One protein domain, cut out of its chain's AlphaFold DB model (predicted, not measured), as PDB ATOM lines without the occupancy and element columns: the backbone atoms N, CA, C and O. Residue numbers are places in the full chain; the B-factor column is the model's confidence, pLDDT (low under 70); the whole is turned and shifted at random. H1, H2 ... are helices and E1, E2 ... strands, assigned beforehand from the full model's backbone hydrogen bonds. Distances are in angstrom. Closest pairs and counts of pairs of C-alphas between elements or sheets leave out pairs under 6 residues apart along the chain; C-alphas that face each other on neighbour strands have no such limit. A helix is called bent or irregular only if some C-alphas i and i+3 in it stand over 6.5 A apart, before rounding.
ATOM      1  N   SER A   2      76.960  82.128  67.425       59.22
ATOM      2  CA  SER A   2      75.648  81.489  67.328       59.22
ATOM      3  C   SER A   2      75.777  79.978  67.507       59.22
ATOM      4  O   SER A   2      76.662  79.378  66.905       59.22
ATOM      5  N   ILE A   3      74.879  79.378  68.287       63.25
ATOM      6  CA  ILE A   3      74.676  77.924  68.395       63.25
ATOM      7  C   ILE A   3      74.628  77.255  67.005       63.25
ATOM      8  O   ILE A   3      75.087  76.129  66.841       63.25
ATOM      9  N   LEU A   4      74.168  77.986  65.981       68.19
ATOM     10  CA  LEU A   4      74.152  77.550  64.583       68.19
ATOM     11  C   LEU A   4      75.543  77.249  64.011       68.19
ATOM     12  O   LEU A   4      75.657  76.348  63.190       68.19
ATOM     13  N   ASN A   5      76.606  77.938  64.442       72.19
ATOM     14  CA  ASN A   5      77.953  77.682  63.921       72.19
ATOM     15  C   ASN A   5      78.423  76.266  64.262       72.19
ATOM     16  O   ASN A   5      79.067  75.635  63.433       72.19
ATOM     17  N   THR A   6      78.085  75.761  65.450       72.25
ATOM     18  CA  THR A   6      78.415  74.387  65.849       72.25
ATOM     19  C   THR A   6      77.750  73.378  64.916       72.25
ATOM     20  O   THR A   6      78.400  72.438  64.475       72.25
ATOM     21  N   PHE A   7      76.485  73.604  64.551       75.19
ATOM     22  CA  PHE A   7      75.753  72.723  63.639       75.19
ATOM     23  C   PHE A   7      76.238  72.783  62.201       75.19
ATOM     24  O   PHE A   7      76.341  71.747  61.551       75.19
ATOM     25  N   VAL A   8      76.547  73.987  61.718       75.75
ATOM     26  CA  VAL A   8      77.078  74.188  60.368       75.75
ATOM     27  C   VAL A   8      78.445  73.520  60.234       75.75
ATOM     28  O   VAL A   8      78.674  72.804  59.270       75.75
ATOM     29  N   LEU A   9      79.335  73.689  61.218       73.88
ATOM     30  CA  LEU A   9      80.656  73.046  61.210       73.88
ATOM     31  C   LEU A   9      80.587  71.519  61.322       73.88
ATOM     32  O   LEU A   9      81.511  70.841  60.887       73.88
ATOM     33  N   ALA A  10      79.522  70.992  61.924       73.19
ATOM     34  CA  ALA A  10      79.286  69.561  62.059       73.19
ATOM     35  C   ALA A  10      78.465  68.963  60.899       73.19
ATOM     36  O   ALA A  10      78.116  67.789  60.982       73.19
ATOM     37  N   GLU A  11      78.147  69.748  59.858       75.62
ATOM     38  CA  GLU A  11      77.391  69.312  58.668       75.62
ATOM     39  C   GLU A  11      76.075  68.589  59.024       75.62
ATOM     40  O   GLU A  11      75.689  67.592  58.422       75.62
ATOM     41  N   VAL A  12      75.376  69.081  60.056       74.56
ATOM     42  CA  VAL A  12      74.156  68.430  60.578       74.56
ATOM     43  C   VAL A  12      72.926  68.696  59.699       74.56
ATOM     44  O   VAL A  12      71.948  67.952  59.763       74.56
ATOM     45  N   PHE A  13      72.942  69.761  58.898       80.00
ATOM     46  CA  PHE A  13      71.825  70.137  58.030       80.00
ATOM     47  C   PHE A  13      71.993  69.540  56.629       80.00
ATOM     48  O   PHE A  13      73.109  69.497  56.122       80.00
ATOM     49  N   SER A  14      70.888  69.114  56.004       81.75
ATOM     50  CA  SER A  14      70.907  68.721  54.587       81.75
ATOM     51  C   SER A  14      71.156  69.947  53.708       81.75
ATOM     52  O   SER A  14      70.576  71.011  53.947       81.75
ATOM     53  N   ASP A  15      71.992  69.780  52.684       84.81
ATOM     54  CA  ASP A  15      72.200  70.775  51.630       84.81
ATOM     55  C   ASP A  15      71.010  70.841  50.654       84.81
ATOM     56  O   ASP A  15      70.861  71.827  49.929       84.81
ATOM     57  N   GLU A  16      70.149  69.816  50.649       87.62
ATOM     58  CA  GLU A  16      68.975  69.714  49.783       87.62
ATOM     59  C   GLU A  16      67.731  70.286  50.489       87.62
ATOM     60  O   GLU A  16      67.250  69.707  51.471       87.62
ATOM     61  N   PRO A  17      67.149  71.405  50.012       82.19
ATOM     62  CA  PRO A  17      66.003  72.040  50.669       82.19
ATOM     63  C   PRO A  17      64.764  71.146  50.773       82.19
ATOM     64  O   PRO A  17      63.969  71.315  51.697       82.19
ATOM     65  N   ASP A  18      64.603  70.203  49.843       86.12
ATOM     66  CA  ASP A  18      63.464  69.281  49.794       86.12
ATOM     67  C   ASP A  18      63.507  68.218  50.909       86.12
ATOM     68  O   ASP A  18      62.473  67.632  51.239       86.12
ATOM     69  N   ASP A  19      64.667  68.013  51.544       85.25
ATOM     70  CA  ASP A  19      64.802  67.155  52.727       85.25
ATOM     71  C   ASP A  19      64.366  67.868  54.021       85.25
ATOM     72  O   ASP A  19      64.230  67.241  55.078       85.25
ATOM     73  N   LEU A  20      64.164  69.190  53.969       85.75
ATOM     74  CA  LEU A  20      63.861  70.008  55.136       85.75
ATOM     75  C   LEU A  20      62.350  70.152  55.333       85.75
ATOM     76  O   LEU A  20      61.592  70.478  54.422       85.75
ATOM     77  N   LEU A  21      61.907  69.980  56.578       86.44
ATOM     78  CA  LEU A  21      60.516  70.186  56.968       86.44
ATOM     79  C   LEU A  21      60.381  71.421  57.863       86.44
ATOM     80  O   LEU A  21      61.171  71.589  58.797       86.44
ATOM     81  N   PRO A  22      59.344  72.258  57.663       88.94
ATOM     82  CA  PRO A  22      59.000  73.287  58.630       88.94
ATOM     83  C   PRO A  22      58.718  72.667  60.000       88.94
ATOM     84  O   PRO A  22      58.029  71.649  60.107       88.94
ATOM     85  N   PHE A  23      59.177  73.319  61.065       90.38
ATOM     86  CA  PHE A  23      59.059  72.789  62.425       90.38
ATOM     87  C   PHE A  23      57.608  72.511  62.845       90.38
ATOM     88  O   PHE A  23      57.316  71.486  63.458       90.38
ATOM     89  N   GLY A  24      56.664  73.367  62.441       89.69
ATOM     90  CA  GLY A  24      55.239  73.131  62.683       89.69
ATOM     91  C   GLY A  24      54.712  71.852  62.017       89.69
ATOM     92  O   GLY A  24      53.892  71.156  62.609       89.69
ATOM     93  N   GLN A  25      55.212  71.485  60.829       90.56
ATOM     94  CA  GLN A  25      54.830  70.229  60.165       90.56
ATOM     95  C   GLN A  25      55.423  69.002  60.862       90.56
ATOM     96  O   GLN A  25      54.788  67.948  60.884       90.56
ATOM     97  N   LEU A  26      56.611  69.142  61.458       89.94
ATOM     98  CA  LEU A  26      57.237  68.087  62.253       89.94
ATOM     99  C   LEU A  26      56.389  67.728  63.488       89.94
ATOM    100  O   LEU A  26      56.315  66.556  63.859       89.94
ATOM    101  N   LEU A  27      55.736  68.723  64.098       90.00
ATOM    102  CA  LEU A  27      54.936  68.564  65.317       90.00
ATOM    103  C   LEU A  27      53.451  68.265  65.081       90.00
ATOM    104  O   LEU A  27      52.790  67.746  65.980       90.00
ATOM    105  N   ASN A  28      52.906  68.613  63.917       84.88
ATOM    106  CA  ASN A  28      51.466  68.556  63.691       84.88
ATOM    107  C   ASN A  28      50.905  67.130  63.832       84.88
ATOM    108  O   ASN A  28      51.326  66.224  63.112       84.88
ATOM    109  N   ASP A  29      49.948  66.956  64.751       85.12
ATOM    110  CA  ASP A  29      49.289  65.685  65.095       85.12
ATOM    111  C   ASP A  29      50.258  64.519  65.381       85.12
ATOM    112  O   ASP A  29      49.935  63.346  65.171       85.12
ATOM    113  N   ARG A  30      51.469  64.827  65.864       89.44
ATOM    114  CA  ARG A  30      52.529  63.845  66.116       89.44
ATOM    115  C   ARG A  30      53.126  64.003  67.505       89.44
ATOM    116  O   ARG A  30      53.198  65.092  68.065       89.44
ATOM    117  N   VAL A  31      53.612  62.887  68.039       90.75
ATOM    118  CA  VAL A  31      54.497  62.881  69.206       90.75
ATOM    119  C   VAL A  31      55.928  62.843  68.688       90.75
ATOM    120  O   VAL A  31      56.369  61.826  68.156       90.75
ATOM    121  N   LEU A  32      56.642  63.958  68.822       92.19
ATOM    122  CA  LEU A  32      58.061  64.029  68.497       92.19
ATOM    123  C   LEU A  32      58.891  63.670  69.730       92.19
ATOM    124  O   LEU A  32      58.733  64.277  70.788       92.19
ATOM    125  N   VAL A  33      59.800  62.709  69.575       91.56
ATOM    126  CA  VAL A  33      60.751  62.310  70.617       91.56
ATOM    127  C   VAL A  33      62.158  62.627  70.132       91.56
ATOM    128  O   VAL A  33      62.589  62.120  69.100       91.56
ATOM    129  N   VAL A  34      62.877  63.461  70.882       87.75
ATOM    130  CA  VAL A  34      64.283  63.776  70.606       87.75
ATOM    131  C   VAL A  34      65.161  62.855  71.452       87.75
ATOM    132  O   VAL A  34      65.289  63.038  72.663       87.75
ATOM    133  N   ALA A  35      65.763  61.851  70.815       84.31
ATOM    134  CA  ALA A  35      66.616  60.861  71.470       84.31
ATOM    135  C   ALA A  35      68.030  61.421  71.732       84.31
ATOM    136  O   ALA A  35      68.981  61.165  70.996       84.31
ATOM    137  N   LEU A  36      68.191  62.210  72.803       78.25
ATOM    138  CA  LEU A  36      69.472  62.862  73.135       78.25
ATOM    139  C   LEU A  36      70.628  61.881  73.406       78.25
ATOM    140  O   LEU A  36      71.805  62.243  73.332       78.25
ATOM    141  N   ASN A  37      70.311  60.641  73.760       72.88
ATOM    142  CA  ASN A  37      71.272  59.561  73.957       72.88
ATOM    143  C   ASN A  37      71.900  59.068  72.643       72.88
ATOM    144  O   ASN A  37      73.023  58.571  72.686       72.88
ATOM    145  N   GLU A  38      71.230  59.235  71.503       74.19
ATOM    146  CA  GLU A  38      71.713  58.757  70.198       74.19
ATOM    147  C   GLU A  38      72.725  59.711  69.542       74.19
ATOM    148  O   GLU A  38      73.511  59.298  68.695       74.19
ATOM    149  N   LEU A  39      72.795  60.966  69.995       65.19
ATOM    150  CA  LEU A  39      73.634  62.032  69.424       65.19
ATOM    151  C   LEU A  39      75.134  61.943  69.792       65.19
ATOM    152  O   LEU A  39      75.836  62.949  69.818       65.19
ATOM    153  N   GLY A  40      75.648  60.753  70.109       64.00
ATOM    154  CA  GLY A  40      77.060  60.545  70.461       64.00
ATOM    155  C   GLY A  40      77.449  61.049  71.859       64.00
ATOM    156  O   GLY A  40      76.597  61.294  72.711       64.00
ATOM    157  N   ALA A  41      78.751  61.145  72.144       63.88
ATOM    158  CA  ALA A  41      79.272  61.510  73.472       63.88
ATOM    159  C   ALA A  41      79.504  63.023  73.667       63.88
ATOM    160  O   ALA A  41      79.818  63.441  74.780       63.88
ATOM    161  N   ASP A  42      79.357  63.837  72.616       78.31
ATOM    162  CA  ASP A  42      79.625  65.273  72.692       78.31
ATOM    163  C   ASP A  42      78.486  66.018  73.405       78.31
ATOM    164  O   ASP A  42      77.377  66.183  72.890       78.31
ATOM    165  N   GLN A  43      78.770  66.463  74.628       77.44
ATOM    166  CA  GLN A  43      77.817  67.201  75.443       77.44
ATOM    167  C   GLN A  43      77.531  68.596  74.868       77.44
ATOM    168  O   GLN A  43      76.408  69.074  75.007       77.44
ATOM    169  N   GLU A  44      78.494  69.249  74.209       79.38
ATOM    170  CA  GLU A  44      78.286  70.587  73.644       79.38
ATOM    171  C   GLU A  44      77.298  70.543  72.478       79.38
ATOM    172  O   GLU A  44      76.335  71.315  72.467       79.38
ATOM    173  N   ALA A  45      77.464  69.587  71.558       78.62
ATOM    174  CA  ALA A  45      76.533  69.366  70.454       78.62
ATOM    175  C   ALA A  45      75.105  69.054  70.946       78.62
ATOM    176  O   ALA A  45      74.130  69.615  70.439       78.62
ATOM    177  N   LYS A  46      74.957  68.223  71.989       80.75
ATOM    178  CA  LYS A  46      73.645  67.939  72.606       80.75
ATOM    179  C   LYS A  46      72.994  69.187  73.180       80.75
ATOM    180  O   LYS A  46      71.806  69.419  72.961       80.75
ATOM    181  N   ASN A  47      73.761  69.997  73.904       82.69
ATOM    182  CA  ASN A  47      73.249  71.220  74.520       82.69
ATOM    183  C   ASN A  47      72.822  72.235  73.467       82.69
ATOM    184  O   ASN A  47      71.755  72.836  73.583       82.69
ATOM    185  N   ALA A  48      73.639  72.391  72.424       83.94
ATOM    186  CA  ALA A  48      73.310  73.194  71.261       83.94
ATOM    187  C   ALA A  48      71.982  72.727  70.643       83.94
ATOM    188  O   ALA A  48      71.164  73.561  70.257       83.94
ATOM    189  N   LEU A  49      71.736  71.410  70.598       85.88
ATOM    190  CA  LEU A  49      70.564  70.864  69.909       85.88
ATOM    191  C   LEU A  49      69.313  71.112  70.728       85.88
ATOM    192  O   LEU A  49      68.317  71.595  70.204       85.88
ATOM    193  N   VAL A  50      69.393  70.850  72.030       88.88
ATOM    194  CA  VAL A  50      68.328  71.184  72.973       88.88
ATOM    195  C   VAL A  50      67.979  72.666  72.875       88.88
ATOM    196  O   VAL A  50      66.809  73.006  72.730       88.88
ATOM    197  N   ALA A  51      68.975  73.550  72.905       89.19
ATOM    198  CA  ALA A  51      68.744  74.983  72.793       89.19
ATOM    199  C   ALA A  51      68.077  75.359  71.462       89.19
ATOM    200  O   ALA A  51      67.129  76.143  71.466       89.19
ATOM    201  N   LEU A  52      68.526  74.789  70.340       89.56
ATOM    202  CA  LEU A  52      67.906  74.993  69.031       89.56
ATOM    203  C   LEU A  52      66.434  74.558  69.047       89.56
ATOM    204  O   LEU A  52      65.562  75.363  68.734       89.56
ATOM    205  N   PHE A  53      66.147  73.333  69.492       92.06
ATOM    206  CA  PHE A  53      64.785  72.801  69.567       92.06
ATOM    207  C   PHE A  53      63.876  73.628  70.476       92.06
ATOM    208  O   PHE A  53      62.727  73.873  70.120       92.06
ATOM    209  N   LEU A  54      64.369  74.083  71.631       94.44
ATOM    210  CA  LEU A  54      63.588  74.932  72.531       94.44
ATOM    211  C   LEU A  54      63.251  76.285  71.889       94.44
ATOM    212  O   LEU A  54      62.123  76.748  72.033       94.44
ATOM    213  N   ASN A  55      64.191  76.896  71.157       94.44
ATOM    214  CA  ASN A  55      63.940  78.141  70.420       94.44
ATOM    215  C   ASN A  55      62.934  77.937  69.285       94.44
ATOM    216  O   ASN A  55      61.957  78.676  69.208       94.44
ATOM    217  N   MET A  56      63.098  76.889  68.473       94.06
ATOM    218  CA  MET A  56      62.139  76.560  67.412       94.06
ATOM    219  C   MET A  56      60.744  76.254  67.978       94.06
ATOM    220  O   MET A  56      59.732  76.669  67.417       94.06
ATOM    221  N   TYR A  57      60.672  75.574  69.127       95.94
ATOM    222  CA  TYR A  57      59.413  75.298  69.816       95.94
ATOM    223  C   TYR A  57      58.751  76.558  70.373       95.94
ATOM    224  O   TYR A  57      57.525  76.679  70.334       95.94
ATOM    225  N   TYR A  58      59.544  77.509  70.859       96.62
ATOM    226  CA  TYR A  58      59.046  78.809  71.287       96.62
ATOM    227  C   TYR A  58      58.509  79.635  70.111       96.62
ATOM    228  O   TYR A  58      57.411  80.174  70.214       96.62
ATOM    229  N   GLU A  59      59.205  79.676  68.975       95.62
ATOM    230  CA  GLU A  59      58.706  80.334  67.756       95.62
ATOM    231  C   GLU A  59      57.400  79.696  67.269       95.62
ATOM    232  O   GLU A  59      56.403  80.392  67.083       95.62
ATOM    233  N   TYR A  60      57.356  78.363  67.192       94.88
ATOM    234  CA  TYR A  60      56.134  77.619  66.884       94.88
ATOM    235  C   TYR A  60      54.985  77.960  67.838       94.88
ATOM    236  O   TYR A  60      53.855  78.164  67.397       94.88
ATOM    237  N   MET A  61      55.254  78.071  69.144       95.81
ATOM    238  CA  MET A  61      54.250  78.480  70.127       95.81
ATOM    239  C   MET A  61      53.659  79.856  69.797       95.81
ATOM    240  O   MET A  61      52.446  80.022  69.927       95.81
ATOM    241  N   LEU A  62      54.477  80.828  69.382       95.62
ATOM    242  CA  LEU A  62      54.015  82.182  69.064       95.62
ATOM    243  C   LEU A  62      53.109  82.225  67.824       95.62
ATOM    244  O   LEU A  62      52.233  83.090  67.739       95.62
ATOM    245  N   GLU A  63      53.287  81.286  66.896       94.12
ATOM    246  CA  GLU A  63      52.466  81.140  65.690       94.12
ATOM    247  C   GLU A  63      51.137  80.409  65.946       94.12
ATOM    248  O   GLU A  63      50.221  80.471  65.118       94.12
ATOM    249  N   LEU A  64      50.990  79.733  67.093       92.94
ATOM    250  CA  LEU A  64      49.769  78.998  67.409       92.94
ATOM    251  C   LEU A  64      48.547  79.927  67.512       92.94
ATOM    252  O   LEU A  64      48.603  81.000  68.124       92.94
ATOM    253  N   PRO A  65      47.376  79.484  67.015       90.88
ATOM    254  CA  PRO A  65      46.147  80.251  67.147       90.88
ATOM    255  C   PRO A  65      45.770  80.448  68.622       90.88
ATOM    256  O   PRO A  65      45.619  79.493  69.396       90.88
ATOM    257  N   LYS A  66      45.542  81.710  69.004       92.25
ATOM    258  CA  LYS A  66      45.075  82.093  70.343       92.25
ATOM    259  C   LYS A  66      43.577  81.836  70.481       92.25
ATOM    260  O   LYS A  66      42.742  82.680  70.156       92.25
ATOM    261  N   TRP A  67      43.223  80.663  70.992       91.50
ATOM    262  CA  TRP A  67      41.825  80.312  71.231       91.50
ATOM    263  C   TRP A  67      41.214  81.135  72.384       91.50
ATOM    264  O   TRP A  67      41.885  81.383  73.398       91.50
ATOM    265  N   PRO A  68      39.927  81.518  72.284       91.88
ATOM    266  CA  PRO A  68      39.214  82.158  73.382       91.88
ATOM    267  C   PRO A  68      39.220  81.298  74.650       91.88
ATOM    268  O   PRO A  68      39.134  80.068  74.592       91.88
ATOM    269  N   TYR A  69      39.294  81.950  75.809       92.31
ATOM    270  CA  TYR A  69      39.074  81.283  77.093       92.31
ATOM    271  C   TYR A  69      37.634  80.751  77.181       92.31
ATOM    272  O   TYR A  69      36.710  81.359  76.642       92.31
ATOM    273  N   ARG A  70      37.433  79.630  77.885       92.62
ATOM    274  CA  ARG A  70      36.099  79.069  78.159       92.62
ATOM    275  C   ARG A  70      35.786  79.118  79.651       92.62
ATOM    276  O   ARG A  70      36.595  78.677  80.455       92.62
ATOM    277  N   GLY A  71      34.594  79.583  80.012       91.50
ATOM    278  CA  GLY A  71      34.188  79.719  81.414       91.50
ATOM    279  C   GLY A  71      34.835  80.914  82.123       91.50
ATOM    280  O   GLY A  71      35.738  81.562  81.595       91.50
ATOM    281  N   ALA A  72      34.332  81.214  83.321       84.19
ATOM    282  CA  ALA A  72      34.797  82.331  84.147       84.19
ATOM    283  C   ALA A  72      35.451  81.869  85.459       84.19
ATOM    284  O   ALA A  72      36.398  82.497  85.922       84.19
ATOM    285  N   ASN A  73      34.974  80.766  86.049       84.12
ATOM    286  CA  ASN A  73      35.528  80.206  87.280       84.12
ATOM    287  C   ASN A  73      35.269  78.679  87.362       84.12
ATOM    288  O   ASN A  73      34.167  78.286  87.744       84.12
ATOM    289  N   PRO A  74      36.231  77.816  86.980       83.25
ATOM    290  CA  PRO A  74      37.551  78.163  86.458       83.25
ATOM    291  C   PRO A  74      37.487  78.705  85.023       83.25
ATOM    292  O   PRO A  74      36.608  78.356  84.234       83.25
ATOM    293  N   GLN A  75      38.456  79.552  84.681       88.38
ATOM    294  CA  GLN A  75      38.710  79.952  83.303       88.38
ATOM    295  C   GLN A  75      39.581  78.884  82.629       88.38
ATOM    296  O   GLN A  75      40.738  78.681  82.996       88.38
ATOM    297  N   LEU A  76      39.024  78.202  81.636       90.44
ATOM    298  CA  LEU A  76      39.671  77.116  80.913       90.44
ATOM    299  C   LEU A  76      40.428  77.641  79.691       90.44
ATOM    300  O   LEU A  76      39.978  78.549  78.982       90.44
ATOM    301  N   ARG A  77      41.576  77.019  79.427       91.56
ATOM    302  CA  ARG A  77      42.430  77.262  78.265       91.56
ATOM    303  C   ARG A  77      42.496  75.981  77.434       91.56
ATOM    304  O   ARG A  77      42.676  74.903  77.993       91.56
ATOM    305  N   ARG A  78      42.334  76.098  76.112       93.31
ATOM    306  CA  ARG A  78      42.567  74.973  75.199       93.31
ATOM    307  C   ARG A  78      44.046  74.600  75.244       93.31
ATOM    308  O   ARG A  78      44.888  75.484  75.144       93.31
ATOM    309  N   LEU A  79      44.321  73.310  75.373       92.31
ATOM    310  CA  LEU A  79      45.658  72.757  75.216       92.31
ATOM    311  C   LEU A  79      45.906  72.501  73.729       92.31
ATOM    312  O   LEU A  79      45.081  71.874  73.064       92.31
ATOM    313  N   ASN A  80      47.008  73.038  73.228       92.88
ATOM    314  CA  ASN A  80      47.453  72.911  71.847       92.88
ATOM    315  C   ASN A  80      48.669  71.982  71.748       92.88
ATOM    316  O   ASN A  80      48.746  71.199  70.812       92.88
ATOM    317  N   SER A  81      49.603  72.061  72.702       94.44
ATOM    318  CA  SER A  81      50.833  71.260  72.689       94.44
ATOM    319  C   SER A  81      51.445  71.144  74.088       94.44
ATOM    320  O   SER A  81      51.162  71.957  74.973       94.44
ATOM    321  N   PHE A  82      52.309  70.149  74.282       94.38
ATOM    322  CA  PHE A  82      53.106  69.967  75.490       94.38
ATOM    323  C   PHE A  82      54.579  69.775  75.147       94.38
ATOM    324  O   PHE A  82      54.915  68.999  74.259       94.38
ATOM    325  N   LEU A  83      55.447  70.435  75.910       95.75
ATOM    326  CA  LEU A  83      56.866  70.113  75.984       95.75
ATOM    327  C   LEU A  83      57.094  69.248  77.223       95.75
ATOM    328  O   LEU A  83      56.897  69.718  78.344       95.75
ATOM    329  N   LEU A  84      57.512  68.002  77.026       95.94
ATOM    330  CA  LEU A  84      57.941  67.115  78.103       95.94
ATOM    331  C   LEU A  84      59.465  67.041  78.106       95.94
ATOM    332  O   LEU A  84      60.070  66.652  77.111       95.94
ATOM    333  N   VAL A  85      60.068  67.375  79.240       94.00
ATOM    334  CA  VAL A  85      61.492  67.179  79.477       94.00
ATOM    335  C   VAL A  85      61.665  66.116  80.548       94.00
ATOM    336  O   VAL A  85      61.377  66.356  81.726       94.00
ATOM    337  N   ASP A  86      62.149  64.948  80.130       92.31
ATOM    338  CA  ASP A  86      62.586  63.924  81.068       92.31
ATOM    339  C   ASP A  86      63.992  64.222  81.595       92.31
ATOM    340  O   ASP A  86      64.824  64.802  80.897       92.31
ATOM    341  N   GLU A  87      64.228  63.865  82.854       90.81
ATOM    342  CA  GLU A  87      65.424  64.219  83.619       90.81
ATOM    343  C   GLU A  87      65.874  65.676  83.397       90.81
ATOM    344  O   GLU A  87      66.999  65.984  82.991       90.81
ATOM    345  N   ALA A  88      64.962  66.606  83.675       92.81
ATOM    346  CA  ALA A  88      65.098  68.030  83.413       92.81
ATOM    347  C   ALA A  88      66.322  68.676  84.076       92.81
ATOM    348  O   ALA A  88      66.775  69.710  83.593       92.81
ATOM    349  N   THR A  89      66.930  68.071  85.107       91.44
ATOM    350  CA  THR A  89      68.229  68.529  85.647       91.44
ATOM    351  C   THR A  89      69.328  68.575  84.577       91.44
ATOM    352  O   THR A  89      70.231  69.412  84.625       91.44
ATOM    353  N   ASN A  90      69.246  67.714  83.557       87.50
ATOM    354  CA  ASN A  90      70.178  67.710  82.435       87.50
ATOM    355  C   ASN A  90      70.080  68.975  81.587       87.50
ATOM    356  O   ASN A  90      71.067  69.339  80.968       87.50
ATOM    357  N   ILE A  91      68.936  69.658  81.583       88.88
ATOM    358  CA  ILE A  91      68.694  70.850  80.763       88.88
ATOM    359  C   ILE A  91      68.673  72.120  81.625       88.88
ATOM    360  O   ILE A  91      69.259  73.131  81.245       88.88
ATOM    361  N   MET A  92      68.063  72.069  82.812       91.56
ATOM    362  CA  MET A  92      67.941  73.205  83.734       91.56
ATOM    363  C   MET A  92      69.298  73.758  84.185       91.56
ATOM    364  O   MET A  92      69.412  74.975  84.347       91.56
ATOM    365  N   ARG A  93      70.325  72.897  84.292       89.00
ATOM    366  CA  ARG A  93      71.717  73.276  84.608       89.00
ATOM    367  C   ARG A  93      72.314  74.316  83.651       89.00
ATOM    368  O   ARG A  93      73.245  75.022  84.011       89.00
ATOM    369  N   TYR A  94      71.802  74.379  82.420       88.56
ATOM    370  CA  TYR A  94      72.272  75.306  81.388       88.56
ATOM    371  C   TYR A  94      71.540  76.646  81.408       88.56
ATOM    372  O   TYR A  94      71.922  77.555  80.677       88.56
ATOM    373  N   GLN A  95      70.493  76.774  82.229       90.94
ATOM    374  CA  GLN A  95      69.771  78.030  82.433       90.94
ATOM    375  C   GLN A  95      69.278  78.685  81.135       90.94
ATOM    376  O   GLN A  95      69.327  79.903  80.987       90.94
ATOM    377  N   PHE A  96      68.785  77.874  80.189       90.75
ATOM    378  CA  PHE A  96      68.257  78.367  78.917       90.75
ATOM    379  C   PHE A  96      67.085  79.338  79.153       90.75
ATOM    380  O   PHE A  96      66.035  78.896  79.632       90.75
ATOM    381  N   PRO A  97      67.201  80.628  78.770       92.19
ATOM    382  CA  PRO A  97      66.136  81.610  78.998       92.19
ATOM    383  C   PRO A  97      64.809  81.200  78.355       92.19
ATOM    384  O   PRO A  97      63.755  81.293  78.981       92.19
ATOM    385  N   VAL A  98      64.880  80.618  77.154       94.88
ATOM    386  CA  VAL A  98      63.713  80.156  76.396       94.88
ATOM    387  C   VAL A  98      62.876  79.108  77.141       94.88
ATOM    388  O   VAL A  98      61.655  79.088  77.002       94.88
ATOM    389  N   LEU A  99      63.489  78.262  77.983       95.62
ATOM    390  CA  LEU A  99      62.732  77.307  78.796       95.62
ATOM    391  C   LEU A  99      61.848  78.045  79.808       95.62
ATOM    392  O   LEU A  99      60.687  77.685  79.991       95.62
ATOM    393  N   MET A 100      62.375  79.102  80.430       94.94
ATOM    394  CA  MET A 100      61.608  79.940  81.348       94.94
ATOM    395  C   MET A 100      60.506  80.714  80.610       94.94
ATOM    396  O   MET A 100      59.373  80.762  81.089       94.94
ATOM    397  N   ASP A 101      60.796  81.250  79.422       96.31
ATOM    398  CA  ASP A 101      59.798  81.942  78.597       96.31
ATOM    399  C   ASP A 101      58.630  81.022  78.222       96.31
ATOM    400  O   ASP A 101      57.469  81.407  78.370       96.31
ATOM    401  N   LEU A 102      58.912  79.775  77.833       96.94
ATOM    402  CA  LEU A 102      57.888  78.758  77.576       96.94
ATOM    403  C   LEU A 102      57.005  78.501  78.805       96.94
ATOM    404  O   LEU A 102      55.782  78.418  78.682       96.94
ATOM    405  N   MET A 103      57.600  78.405  79.997       95.69
ATOM    406  CA  MET A 103      56.859  78.170  81.242       95.69
ATOM    407  C   MET A 103      55.972  79.359  81.634       95.69
ATOM    408  O   MET A 103      54.856  79.160  82.117       95.69
ATOM    409  N   LEU A 104      56.448  80.589  81.431       95.62
ATOM    410  CA  LEU A 104      55.730  81.806  81.821       95.62
ATOM    411  C   LEU A 104      54.654  82.210  80.805       95.62
ATOM    412  O   LEU A 104      53.572  82.653  81.196       95.62
ATOM    413  N   GLN A 105      54.931  82.050  79.511       95.88
ATOM    414  CA  GLN A 105      54.076  82.547  78.429       95.88
ATOM    415  C   GLN A 105      53.168  81.462  77.832       95.88
ATOM    416  O   GLN A 105      52.106  81.776  77.287       95.88
ATOM    417  N   GLY A 106      53.511  80.177  77.987       95.38
ATOM    418  CA  GLY A 106      52.816  79.060  77.336       95.38
ATOM    419  C   GLY A 106      51.307  79.005  77.588       95.38
ATOM    420  O   GLY A 106      50.533  78.658  76.693       95.38
ATOM    421  N   ARG A 107      50.841  79.456  78.762       92.38
ATOM    422  CA  ARG A 107      49.406  79.524  79.091       92.38
ATOM    423  C   ARG A 107      48.603  80.362  78.091       92.38
ATOM    424  O   ARG A 107      47.441  80.040  77.829       92.38
ATOM    425  N   GLU A 108      49.165  81.438  77.548       92.88
ATOM    426  CA  GLU A 108      48.461  82.277  76.574       92.88
ATOM    427  C   GLU A 108      48.140  81.487  75.296       92.88
ATOM    428  O   GLU A 108      47.012  81.554  74.794       92.88
ATOM    429  N   PHE A 109      49.087  80.659  74.859       95.19
ATOM    430  CA  PHE A 109      49.057  79.897  73.610       95.19
ATOM    431  C   PHE A 109      48.574  78.452  73.776       95.19
ATOM    432  O   PHE A 109      48.539  77.697  72.809       95.19
ATOM    433  N   GLY A 110      48.186  78.043  74.988       94.94
ATOM    434  CA  GLY A 110      47.770  76.663  75.243       94.94
ATOM    435  C   GLY A 110      48.923  75.659  75.203       94.94
ATOM    436  O   GLY A 110      48.694  74.487  74.915       94.94
ATOM    437  N   VAL A 111      50.146  76.112  75.470       96.06
ATOM    438  CA  VAL A 111      51.346  75.281  75.547       96.06
ATOM    439  C   VAL A 111      51.683  75.000  77.007       96.06
ATOM    440  O   VAL A 111      51.826  75.920  77.811       96.06
ATOM    441  N   GLY A 112      51.775  73.718  77.355       95.00
ATOM    442  CA  GLY A 112      52.209  73.267  78.675       95.00
ATOM    443  C   GLY A 112      53.663  72.806  78.673       95.00
ATOM    444  O   GLY A 112      54.152  72.289  77.670       95.00
ATOM    445  N   VAL A 113      54.336  72.943  79.814       96.56
ATOM    446  CA  VAL A 113      55.662  72.364  80.058       96.56
ATOM    447  C   VAL A 113      55.546  71.356  81.197       96.56
ATOM    448  O   VAL A 113      54.966  71.660  82.240       96.56
ATOM    449  N   ILE A 114      56.082  70.157  80.991       96.88
ATOM    450  CA  ILE A 114      56.171  69.093  81.988       96.88
ATOM    451  C   ILE A 114      57.652  68.800  82.203       96.88
ATOM    452  O   ILE A 114      58.369  68.482  81.258       96.88
ATOM    453  N   LEU A 115      58.102  68.907  83.450       96.25
ATOM    454  CA  LEU A 115      59.482  68.650  83.846       96.25
ATOM    455  C   LEU A 115      59.505  67.472  84.820       96.25
ATOM    456  O   LEU A 115      58.804  67.491  85.832       96.25
ATOM    457  N   SER A 116      60.317  66.465  84.520       95.44
ATOM    458  CA  SER A 116      60.547  65.298  85.377       95.44
ATOM    459  C   SER A 116      61.962  65.351  85.944       95.44
ATOM    460  O   SER A 116      62.902  65.641  85.210       95.44
ATOM    461  N   SER A 117      62.144  65.096  87.242       94.62
ATOM    462  CA  SER A 117      63.478  64.914  87.823       94.62
ATOM    463  C   SER A 117      63.428  64.154  89.150       94.62
ATOM    464  O   SER A 117      62.394  64.112  89.817       94.62
ATOM    465  N   GLN A 118      64.560  63.561  89.538       92.25
ATOM    466  CA  GLN A 118      64.672  62.686  90.710       92.25
ATOM    467  C   GLN A 118      64.659  63.423  92.055       92.25
ATOM    468  O   GLN A 118      64.146  62.890  93.039       92.25
ATOM    469  N   TYR A 119      65.225  64.631  92.119       90.81
ATOM    470  CA  TYR A 119      65.362  65.381  93.367       90.81
ATOM    471  C   TYR A 119      64.660  66.732  93.282       90.81
ATOM    472  O   TYR A 119      64.777  67.456  92.297       90.81
ATOM    473  N   LEU A 120      63.986  67.113  94.369       91.31
ATOM    474  CA  LEU A 120      63.308  68.408  94.477       91.31
ATOM    475  C   LEU A 120      64.284  69.588  94.326       91.31
ATOM    476  O   LEU A 120      63.938  70.611  93.743       91.31
ATOM    477  N   SER A 121      65.524  69.429  94.794       89.94
ATOM    478  CA  SER A 121      66.574  70.443  94.672       89.94
ATOM    479  C   SER A 121      66.964  70.749  93.226       89.94
ATOM    480  O   SER A 121      67.435  71.848  92.968       89.94
ATOM    481  N   HIS A 122      66.742  69.831  92.278       92.25
ATOM    482  CA  HIS A 122      67.088  70.047  90.870       92.25
ATOM    483  C   HIS A 122      66.279  71.163  90.204       92.25
ATOM    484  O   HIS A 122      66.713  71.709  89.196       92.25
ATOM    485  N   PHE A 123      65.118  71.524  90.755       92.69
ATOM    486  CA  PHE A 123      64.297  72.619  90.237       92.69
ATOM    487  C   PHE A 123      64.846  74.007  90.588       92.69
ATOM    488  O   PHE A 123      64.272  75.016  90.173       92.69
ATOM    489  N   LYS A 124      65.950  74.079  91.337       90.75
ATOM    490  CA  LYS A 124      66.665  75.315  91.633       90.75
ATOM    491  C   LYS A 124      68.105  75.204  91.140       90.75
ATOM    492  O   LYS A 124      68.873  74.410  91.668       90.75
ATOM    493  N   GLU A 125      68.465  76.049  90.182       91.25
ATOM    494  CA  GLU A 125      69.810  76.130  89.613       91.25
ATOM    495  C   GLU A 125      70.322  77.566  89.722       91.25
ATOM    496  O   GLU A 125      69.721  78.485  89.161       91.25
ATOM    497  N   GLY A 126      71.410  77.775  90.470       88.06
ATOM    498  CA  GLY A 126      71.909  79.116  90.786       88.06
ATOM    499  C   GLY A 126      70.806  80.028  91.347       88.06
ATOM    500  O   GLY A 126      70.172  79.714  92.361       88.06
ATOM    501  N   ASP A 127      70.561  81.142  90.653       85.94
ATOM    502  CA  ASP A 127      69.513  82.120  90.978       85.94
ATOM    503  C   ASP A 127      68.144  81.794  90.349       85.94
ATOM    504  O   ASP A 127      67.141  82.447  90.642       85.94
ATOM    505  N   THR A 128      68.070  80.781  89.484       89.19
ATOM    506  CA  THR A 128      66.846  80.396  88.776       89.19
ATOM    507  C   THR A 128      66.076  79.333  89.557       89.19
ATOM    508  O   THR A 128      66.584  78.247  89.833       89.19
ATOM    509  N   ASN A 129      64.811  79.616  89.881       89.88
ATOM    510  CA  ASN A 129      63.891  78.647  90.479       89.88
ATOM    511  C   ASN A 129      62.800  78.256  89.474       89.88
ATOM    512  O   ASN A 129      61.810  78.969  89.304       89.88
ATOM    513  N   TYR A 130      62.969  77.102  88.835       92.56
ATOM    514  CA  TYR A 130      61.996  76.523  87.908       92.56
ATOM    515  C   TYR A 130      60.761  75.964  88.619       92.56
ATOM    516  O   TYR A 130      59.718  75.807  87.994       92.56
ATOM    517  N   GLY A 131      60.833  75.691  89.924       90.38
ATOM    518  CA  GLY A 131      59.678  75.245  90.702       90.38
ATOM    519  C   GLY A 131      58.611  76.330  90.867       90.38
ATOM    520  O   GLY A 131      57.421  76.036  90.853       90.38
ATOM    521  N   GLN A 132      59.019  77.597  90.953       87.38
ATOM    522  CA  GLN A 132      58.117  78.728  91.184       87.38
ATOM    523  C   GLN A 132      57.013  78.905  90.113       87.38
ATOM    524  O   GLN A 132      55.861  79.118  90.499       87.38
ATOM    525  N   PRO A 133      57.295  78.831  88.796       90.44
ATOM    526  CA  PRO A 133      56.250  78.874  87.767       90.44
ATOM    527  C   PRO A 133      55.421  77.580  87.650       90.44
ATOM    528  O   PRO A 133      54.370  77.595  87.004       90.44
ATOM    529  N   LEU A 134      55.841  76.460  88.256       91.56
ATOM    530  CA  LEU A 134      55.105  75.194  88.194       91.56
ATOM    531  C   LEU A 134      53.927  75.189  89.174       91.56
ATOM    532  O   LEU A 134      54.076  75.099  90.391       91.56
TER     533      LEU A 134
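This is residues 2 to 134 of the 196 residues of an uncharacterized protein of Phycicoccus sp. Root563 (UniProt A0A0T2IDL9). One long helix, H3, runs beside a second, H5, and H5 packs on a small slab of two parallel strands, E1 and E2. The short helices H1 and H2 pack on H3 at different stretches of its length, the short H4 and H6 pair with each other, and the long loop of residues 64 to 80 makes a far end of the domain at Asn 73. The printed part has 133 residues with six named helices and two named strands, in the order H1 H2 H3 E1 H4 H5 E2 H6; it is mostly helix, though named elements hold 64 residues, under half. It is compact, with a radius of gyration of the C-alphas of 16.4 A, and spans 52 by 40 by 24 A.

Find C-alpha 3 at (74.676, 77.924, 68.395), where H1 begins; it runs to residue 9. H2 follows at residues 23 to 27. Look next for C-alpha 43 at (77.817, 67.201, 75.443); from there H3 runs 30.5 A to residue 63. E1 is residues 81 to 85, 13.3 A long, and H4 is residues 89 to 92. H5, residues 97 to 109, covers 18.0 A and is irregular, with C-alphas 104 and 107 7.3 A apart. E2, residues 111 to 115, is 13.4 A long. H6, residues 120 to 123, ends at C-alpha 123 (64.297, 72.619, 90.237); it is neither bent nor irregular, but only just, with C-alphas 120 and 123 6.1 A apart.

Begin at the hub, H3, which touches three helices. With residues 45 to 52 alone it touches H1, closest at the C-alphas of Ile 3 and Ala 48, 5.7 A, at a steep tilt of 58 degrees, opposite ways. With residues 56 to 60 alone it touches H2, closest at the C-alphas of Gly 24 and Tyr 60, 6.2 A. With residues 54 to 62 alone it touches H5, closest at the C-alphas of Asn 55 and Val 98, 6.3 A, at a shallow tilt of 24 degrees, the same way. The closest C-alphas of H5 and E2 are those of Gly 106 and Gly 112, 6.0 A. E1 and E2 are parallel at 17 degrees; look for N 83 and O 112, 2.9 A, within hydrogen-bond range. E1, H4, H5 and E2 form a strand-helix-strand unit, two parallel neighbour strands with helices between, and its crossover is right-handed. H4 and H6 touch, closest at the C-alphas of Thr 89 and His 122, 5.6 A. Every O i to N i+4 pair is within hydrogen-bond range in H2 and H3, against 2 of 3 in H1 and 6 of 9 in H5; H4 and H6 are too short for such a pair.

The C-alphas farthest apart are those of Leu 9 and Asn 73, 52.6 A. The printed part has no cut. The links H1 to H2, H2 to H3 and H3 to E1 are long, and residues 13 to 21 stand free. The mean pLDDT of the printed part is 88.0; residues 2 to 4 and 39 to 41 are under 70.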